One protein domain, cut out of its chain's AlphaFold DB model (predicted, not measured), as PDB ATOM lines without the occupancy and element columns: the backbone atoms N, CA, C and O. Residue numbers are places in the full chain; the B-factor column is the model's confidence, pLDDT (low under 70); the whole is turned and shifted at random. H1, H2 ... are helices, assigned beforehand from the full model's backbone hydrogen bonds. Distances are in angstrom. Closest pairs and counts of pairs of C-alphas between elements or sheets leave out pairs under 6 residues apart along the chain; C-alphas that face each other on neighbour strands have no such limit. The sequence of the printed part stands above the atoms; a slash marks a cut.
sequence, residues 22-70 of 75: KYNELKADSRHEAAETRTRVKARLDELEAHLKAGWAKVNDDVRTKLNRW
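What this domain is: This is residues 22 to 70 of the 75 residues of the protein "Phosphoenolpyruvate carboxylase" of Deltaproteobacteria bacterium (UniProt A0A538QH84). One long helix, H2, has a shorter helix folded back at each end: H1 packs on its first half, and H3 packs only on its last residues, 48 to 51, after a loop that reaches past the end of H2. The two short helices are far from each other and lie on different sides of H2, and H2 together with the folded-back H3 and its loop makes the length of a loose rod with few contacts. The printed part has 49 residues with three named helices, in the order H1, H2, H3, and no named strand. The class is all helix, with 37 of the 49 printed residues in the named helices. The whole is loose, with a radius of gyration of the C-alphas of 13.8 A, and the C-alphas span 40 by 17 by 12 A.

Where its parts are: The printed part begins with H1, residues 22 to 28, from Lys 22 to Ala 28. C-alpha 22 stands at (-40.584, -3.133, 39.623), and from first to last C-alpha H1 measures 10.0 A. Residues 29 to 31 lie between H1 and the next helix. H2 takes residues 32 to 51, from His 32 to His 51, and is the longest helix, with 20 residues and 29.2 A from first to last C-alpha. It begins with C-alpha 32 at (-39.077, -7.386, 54.207) and ends with C-alpha 51 at (-31.933, 15.291, 37.259). Residues 52 to 60 follow, of which residues 56 to 58 are a helical run that bears no name. H3, residues 61 to 70, runs from Asp 61 to Trp 70 over 13.9 A. Its last C-alpha, that of Trp 70, stands at (-27.444, 6.859, 35.948).

How they stand to each other: H1 and H2 touch, with 12 pairs of C-alphas within 8 A. The closest C-alphas of the two are those of Leu 26 and Ala 34, 5.3 A apart. H2 touches H1 with residues 34 to 42 alone. The lines of H1 and H2 stand at a steep tilt of 43 degrees, and the two helices run opposite ways. They form a helical hairpin, and their centres are 10.8 A apart. H2 and H3 touch as well, with 5 pairs of C-alphas within 8 A, and here H2 takes part with residues 48 to 51 alone. The closest C-alphas of these two are those of His 51 and Val 63, 6.3 A apart. H2 and H3 run opposite ways at a shallow tilt of 12 degrees, as a second helical hairpin. Their centres are 18.5 A apart. H1 and H3 are apart, with no C-alpha of the one within 8 A of the other. In the backbones of H1, H2 and H3, every O i to N i+4 pair is within hydrogen-bond range.

The domain as a whole: The outline is a rod, and the two C-alphas farthest apart are those of Ser 30 and Asp 61, at 40.3 A. The first and last printed C-alphas, those of Lys 22 and Trp 70, are 16.9 A apart. The link from H1 to H2, with 3 residues, is tight. The link from H2 to H3, with 9 residues, is short but not tight, and there is no long link. The printed part has no cut between residues 22 and 70. The mean pLDDT of the printed part of this model is 85.3, and no printed residue is under 70.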
ATOM      1  N   LYS A  22     -41.227  -2.408  38.521       87.81
ATOM      2  CA  LYS A  22     -40.584  -3.133  39.623       87.81
ATOM      3  C   LYS A  22     -41.011  -2.582  40.985       87.81
ATOM      4  O   LYS A  22     -41.286  -3.347  41.898       87.81
ATOM      5  N   TYR A  23     -41.123  -1.262  41.135       88.19
ATOM      6  CA  TYR A  23     -41.618  -0.630  42.360       88.19
ATOM      7  C   TYR A  23     -43.066  -1.018  42.671       88.19
ATOM      8  O   TYR A  23     -43.383  -1.272  43.830       88.19
ATOM      9  N   ASN A  24     -43.942  -1.062  41.665       87.94
ATOM     10  CA  ASN A  24     -45.336  -1.467  41.845       87.94
ATOM     11  C   ASN A  24     -45.458  -2.954  42.193       87.94
ATOM     12  O   ASN A  24     -46.230  -3.294  43.088       87.94
ATOM     13  N   GLU A  25     -44.660  -3.815  41.565       87.69
ATOM     14  CA  GLU A  25     -44.578  -5.238  41.909       87.69
ATOM     15  C   GLU A  25     -44.090  -5.427  43.354       87.69
ATOM     16  O   GLU A  25     -44.744  -6.089  44.156       87.69
ATOM     17  N   LEU A  26     -43.010  -4.741  43.737       86.25
ATOM     18  CA  LEU A  26     -42.469  -4.767  45.102       86.25
ATOM     19  C   LEU A  26     -43.375  -4.091  46.135       86.25
ATOM     20  O   LEU A  26     -43.203  -4.298  47.329       86.25
ATOM     21  N   LYS A  27     -44.305  -3.231  45.711       82.75
ATOM     22  CA  LYS A  27     -45.311  -2.634  46.599       82.75
ATOM     23  C   LYS A  27     -46.433  -3.626  46.907       82.75
ATOM     24  O   LYS A  27     -47.019  -3.533  47.982       82.75
ATOM     25  N   ALA A  28     -46.744  -4.523  45.973       84.00
ATOM     26  CA  ALA A  28     -47.666  -5.630  46.206       84.00
ATOM     27  C   ALA A  28     -47.007  -6.749  47.032       84.00
ATOM     28  O   ALA A  28     -47.680  -7.410  47.822       84.00
ATOM     29  N   ASP A  29     -45.691  -6.929  46.895       79.94
ATOM     30  CA  ASP A  29     -44.921  -7.860  47.715       79.94
ATOM     31  C   ASP A  29     -44.704  -7.305  49.139       79.94
ATOM     32  O   ASP A  29     -44.169  -6.219  49.350       79.94
ATOM     33  N   SER A  30     -45.170  -8.049  50.144       72.44
ATOM     34  CA  SER A  30     -45.127  -7.638  51.556       72.44
ATOM     35  C   SER A  30     -43.892  -8.156  52.303       72.44
ATOM     36  O   SER A  30     -43.812  -8.021  53.526       72.44
ATOM     37  N   ARG A  31     -42.936  -8.790  51.610       83.81
ATOM     38  CA  ARG A  31     -41.715  -9.316  52.231       83.81
ATOM     39  C   ARG A  31     -40.790  -8.171  52.637       83.81
ATOM     40  O   ARG A  31     -40.693  -7.145  51.969       83.81
ATOM     41  N   HIS A  32     -40.047  -8.370  53.721       73.56
ATOM     42  CA  HIS A  32     -39.077  -7.386  54.207       73.56
ATOM     43  C   HIS A  32     -38.004  -7.055  53.150       73.56
ATOM     44  O   HIS A  32     -37.692  -5.890  52.917       73.56
ATOM     45  N   GLU A  33     -37.521  -8.067  52.425       76.38
ATOM     46  CA  GLU A  33     -36.575  -7.902  51.309       76.38
ATOM     47  C   GLU A  33     -37.162  -7.059  50.162       76.38
ATOM     48  O   GLU A  33     -36.458  -6.270  49.515       76.38
ATOM     49  N   ALA A  34     -38.475  -7.167  49.935       81.94
ATOM     50  CA  ALA A  34     -39.167  -6.339  48.962       81.94
ATOM     51  C   ALA A  34     -39.243  -4.880  49.423       81.94
ATOM     52  O   ALA A  34     -39.092  -3.985  48.595       81.94
ATOM     53  N   ALA A  35     -39.379  -4.612  50.726       82.94
ATOM     54  CA  ALA A  35     -39.371  -3.253  51.272       82.94
ATOM     55  C   ALA A  35     -38.011  -2.547  51.094       82.94
ATOM     56  O   ALA A  35     -37.969  -1.370  50.714       82.94
ATOM     57  N   GLU A  36     -36.899  -3.258  51.296       84.69
ATOM     58  CA  GLU A  36     -35.555  -2.723  51.036       84.69
ATOM     59  C   GLU A  36     -35.343  -2.447  49.547       84.69
ATOM     60  O   GLU A  36     -34.953  -1.341  49.156       84.69
ATOM     61  N   THR A  37     -35.684  -3.418  48.695       86.38
ATOM     62  CA  THR A  37     -35.576  -3.268  47.238       86.38
ATOM     63  C   THR A  37     -36.459  -2.124  46.743       86.38
ATOM     64  O   THR A  37     -36.026  -1.294  45.947       86.38
ATOM     65  N   ARG A  38     -37.682  -2.008  47.268       87.88
ATOM     66  CA  ARG A  38     -38.623  -0.927  46.962       87.88
ATOM     67  C   ARG A  38     -38.046   0.437  47.324       87.88
ATOM     68  O   ARG A  38     -38.193   1.381  46.550       87.88
ATOM     69  N   THR A  39     -37.381   0.544  48.473       89.12
ATOM     70  CA  THR A  39     -36.729   1.784  48.916       89.12
ATOM     71  C   THR A  39     -35.580   2.165  47.982       89.12
ATOM     72  O   THR A  39     -35.504   3.320  47.562       89.12
ATOM     73  N   ARG A  40     -34.748   1.197  47.570       89.00
ATOM     74  CA  ARG A  40     -33.672   1.422  46.585       89.00
ATOM     75  C   ARG A  40     -34.218   1.863  45.227       89.00
ATOM     76  O   ARG A  40     -33.746   2.847  44.663       89.00
ATOM     77  N   VAL A  41     -35.246   1.180  44.720       89.69
ATOM     78  CA  VAL A  41     -35.892   1.523  43.442       89.69
ATOM     79  C   VAL A  41     -36.504   2.924  43.498       89.69
ATOM     80  O   VAL A  41     -36.321   3.706  42.566       89.69
ATOM     81  N   LYS A  42     -37.173   3.275  44.604       89.50
ATOM     82  CA  LYS A  42     -37.714   4.621  44.807       89.50
ATOM     83  C   LYS A  42     -36.615   5.681  44.816       89.50
ATOM     84  O   LYS A  42     -36.753   6.674  44.117       89.50
ATOM     85  N   ALA A  43     -35.515   5.453  45.533       90.88
ATOM     86  CA  ALA A  43     -34.395   6.390  45.567       90.88
ATOM     87  C   ALA A  43     -33.807   6.648  44.167       90.88
ATOM     88  O   ALA A  43     -33.494   7.789  43.837       90.88
ATOM     89  N   ARG A  44     -33.722   5.617  43.311       88.56
ATOM     90  CA  ARG A  44     -33.276   5.781  41.913       88.56
ATOM     91  C   ARG A  44     -34.253   6.598  41.073       88.56
ATOM     92  O   ARG A  44     -33.806   7.362  40.221       88.56
ATOM     93  N   LEU A  45     -35.558   6.428  41.290       88.38
ATOM     94  CA  LEU A  45     -36.587   7.235  40.632       88.38
ATOM     95  C   LEU A  45     -36.514   8.698  41.085       88.38
ATOM     96  O   LEU A  45     -36.491   9.576  40.231       88.38
ATOM     97  N   ASP A  46     -36.398   8.955  42.389       90.44
ATOM     98  CA  ASP A  46     -36.223  10.303  42.948       90.44
ATOM     99  C   ASP A  46     -34.948  10.983  42.408       90.44
ATOM    100  O   ASP A  46     -34.987  12.148  42.013       90.44
ATOM    101  N   GLU A  47     -33.824  10.258  42.318       89.75
ATOM    102  CA  GLU A  47     -32.577  10.766  41.721       89.75
ATOM    103  C   GLU A  47     -32.774  11.144  40.246       89.75
ATOM    104  O   GLU A  47     -32.368  12.226  39.809       89.75
ATOM    105  N   LEU A  48     -33.465  10.292  39.484       88.38
ATOM    106  CA  LEU A  48     -33.788  10.583  38.095       88.38
ATOM    107  C   LEU A  48     -34.686  11.823  37.967       88.38
ATOM    108  O   LEU A  48     -34.436  12.692  37.131       88.38
ATOM    109  N   GLU A  49     -35.724  11.932  38.794       87.62
ATOM    110  CA  GLU A  49     -36.618  13.091  38.795       87.62
ATOM    111  C   GLU A  49     -35.903  14.366  39.245       87.62
ATOM    112  O   GLU A  49     -36.196  15.438  38.720       87.62
ATOM    113  N   ALA A  50     -34.902  14.270  40.124       88.44
ATOM    114  CA  ALA A  50     -34.047  15.393  40.483       88.44
ATOM    115  C   ALA A  50     -33.198  15.872  39.293       88.44
ATOM    116  O   ALA A  50     -33.103  17.080  39.058       88.44
ATOM    117  N   HIS A  51     -32.635  14.950  38.503       85.19
ATOM    118  CA  HIS A  51     -31.933  15.291  37.259       85.19
ATOM    119  C   HIS A  51     -32.869  15.913  36.217       85.19
ATOM    120  O   HIS A  51     -32.489  16.862  35.532       85.19
ATOM    121  N   LEU A  52     -34.111  15.431  36.141       83.88
ATOM    122  CA  LEU A  52     -35.133  15.917  35.213       83.88
ATOM    123  C   LEU A  52     -35.980  17.071  35.764       83.88
ATOM    124  O   LEU A  52     -36.878  17.542  35.069       83.88
ATOM    125  N   LYS A  53     -35.693  17.578  36.970       82.69
ATOM    126  CA  LYS A  53     -36.486  18.624  37.639       82.69
ATOM    127  C   LYS A  53     -36.582  19.910  36.820       82.69
ATOM    128  O   LYS A  53     -37.588  20.610  36.869       82.69
ATOM    129  N   ALA A  54     -35.535  20.222  36.061       78.44
ATOM    130  CA  ALA A  54     -35.502  21.374  35.162       78.44
ATOM    131  C   ALA A  54     -36.258  21.136  33.834       78.44
ATOM    132  O   ALA A  54     -36.434  22.073  33.055       78.44
ATOM    133  N   GLY A  55     -36.713  19.902  33.596       80.62
ATOM    134  CA  GLY A  55     -37.336  19.430  32.365       80.62
ATOM    135  C   GLY A  55     -36.320  19.122  31.266       80.62
ATOM    136  O   GLY A  55     -35.234  19.700  31.220       80.62
ATOM    137  N   TRP A  56     -36.703  18.255  30.324       80.94
ATOM    138  CA  TRP A  56     -35.895  17.927  29.139       80.94
ATOM    139  C   TRP A  56     -35.502  19.159  28.310       80.94
ATOM    140  O   TRP A  56     -34.426  19.188  27.726       80.94
ATOM    141  N   ALA A  57     -36.313  20.223  28.346       79.38
ATOM    142  CA  ALA A  57     -36.016  21.499  27.694       79.38
ATOM    143  C   ALA A  57     -34.783  22.228  28.266       79.38
ATOM    144  O   ALA A  57     -34.216  23.086  27.595       79.38
ATOM    145  N   LYS A  58     -34.368  21.912  29.501       79.56
ATOM    146  CA  LYS A  58     -33.174  22.474  30.154       79.56
ATOM    147  C   LYS A  58     -32.080  21.435  30.395       79.56
ATOM    148  O   LYS A  58     -31.133  21.707  31.134       79.56
ATOM    149  N   VAL A  59     -32.195  20.253  29.788       82.94
ATOM    150  CA  VAL A  59     -31.153  19.225  29.852       82.94
ATOM    151  C   VAL A  59     -29.954  19.704  29.038       82.94
ATOM    152  O   VAL A  59     -29.957  19.693  27.810       82.94
ATOM    153  N   ASN A  60     -28.927  20.160  29.752       84.31
ATOM    154  CA  ASN A  60     -27.625  20.494  29.193       84.31
ATOM    155  C   ASN A  60     -26.699  19.265  29.215       84.31
ATOM    156  O   ASN A  60     -27.060  18.201  29.720       84.31
ATOM    157  N   ASP A  61     -25.485  19.418  28.695       84.88
ATOM    158  CA  ASP A  61     -24.509  18.328  28.619       84.88
ATOM    159  C   ASP A  61     -24.119  17.740  29.993       84.88
ATOM    160  O   ASP A  61     -23.892  16.535  30.112       84.88
ATOM    161  N   ASP A  62     -24.140  18.549  31.059       86.56
ATOM    162  CA  ASP A  62     -23.926  18.078  32.437       86.56
ATOM    163  C   ASP A  62     -25.054  17.136  32.887       86.56
ATOM    164  O   ASP A  62     -24.793  16.028  33.366       86.56
ATOM    165  N   VAL A  63     -26.315  17.521  32.664       86.62
ATOM    166  CA  VAL A  63     -27.465  16.662  32.968       86.62
ATOM    167  C   VAL A  63     -27.457  15.416  32.084       86.62
ATOM    168  O   VAL A  63     -27.684  14.323  32.594       86.62
ATOM    169  N   ARG A  64     -27.110  15.527  30.794       86.81
ATOM    170  CA  ARG A  64     -26.948  14.357  29.912       86.81
ATOM    171  C   ARG A  64     -25.884  13.395  30.431       86.81
ATOM    172  O   ARG A  64     -26.094  12.187  30.407       86.81
ATOM    173  N   THR A  65     -24.763  13.912  30.923       88.38
ATOM    174  CA  THR A  65     -23.693  13.095  31.514       88.38
ATOM    175  C   THR A  65     -24.180  12.381  32.772       88.38
ATOM    176  O   THR A  65     -23.931  11.188  32.940       88.38
ATOM    177  N   LYS A  66     -24.925  13.078  33.640       88.38
ATOM    178  CA  LYS A  66     -25.524  12.485  34.848       88.38
ATOM    179  C   LYS A  66     -26.543  11.400  34.505       88.38
ATOM    180  O   LYS A  66     -26.486  10.323  35.086       88.38
ATOM    181  N   LEU A  67     -27.413  11.646  33.524       88.31
ATOM    182  CA  LEU A  67     -28.403  10.678  33.045       88.31
ATOM    183  C   LEU A  67     -27.748   9.449  32.406       88.31
ATOM    184  O   LEU A  67     -28.165   8.331  32.691       88.31
ATOM    185  N   ASN A  68     -26.697   9.630  31.599       88.62
ATOM    186  CA  ASN A  68     -25.931   8.508  31.050       88.62
ATOM    187  C   ASN A  68     -25.291   7.673  32.166       88.62
ATOM    188  O   ASN A  68     -25.512   6.470  32.210       88.62
ATOM    189  N   ARG A  69     -24.620   8.302  33.139       88.75
ATOM    190  CA  ARG A  69     -24.066   7.576  34.297       88.75
ATOM    191  C   ARG A  69     -25.138   6.857  35.112       88.75
ATOM    192  O   ARG A  69     -24.902   5.765  35.619       88.75
ATOM    193  N   TRP A  70     -26.310   7.469  35.262       88.19
ATOM    194  CA  TRP A  70     -27.444   6.859  35.948       88.19
ATOM    195  C   TRP A  70     -27.965   5.619  35.204       88.19
ATOM    196  O   TRP A  70     -28.296   4.619  35.845       88.19
TER     197      TRP A  70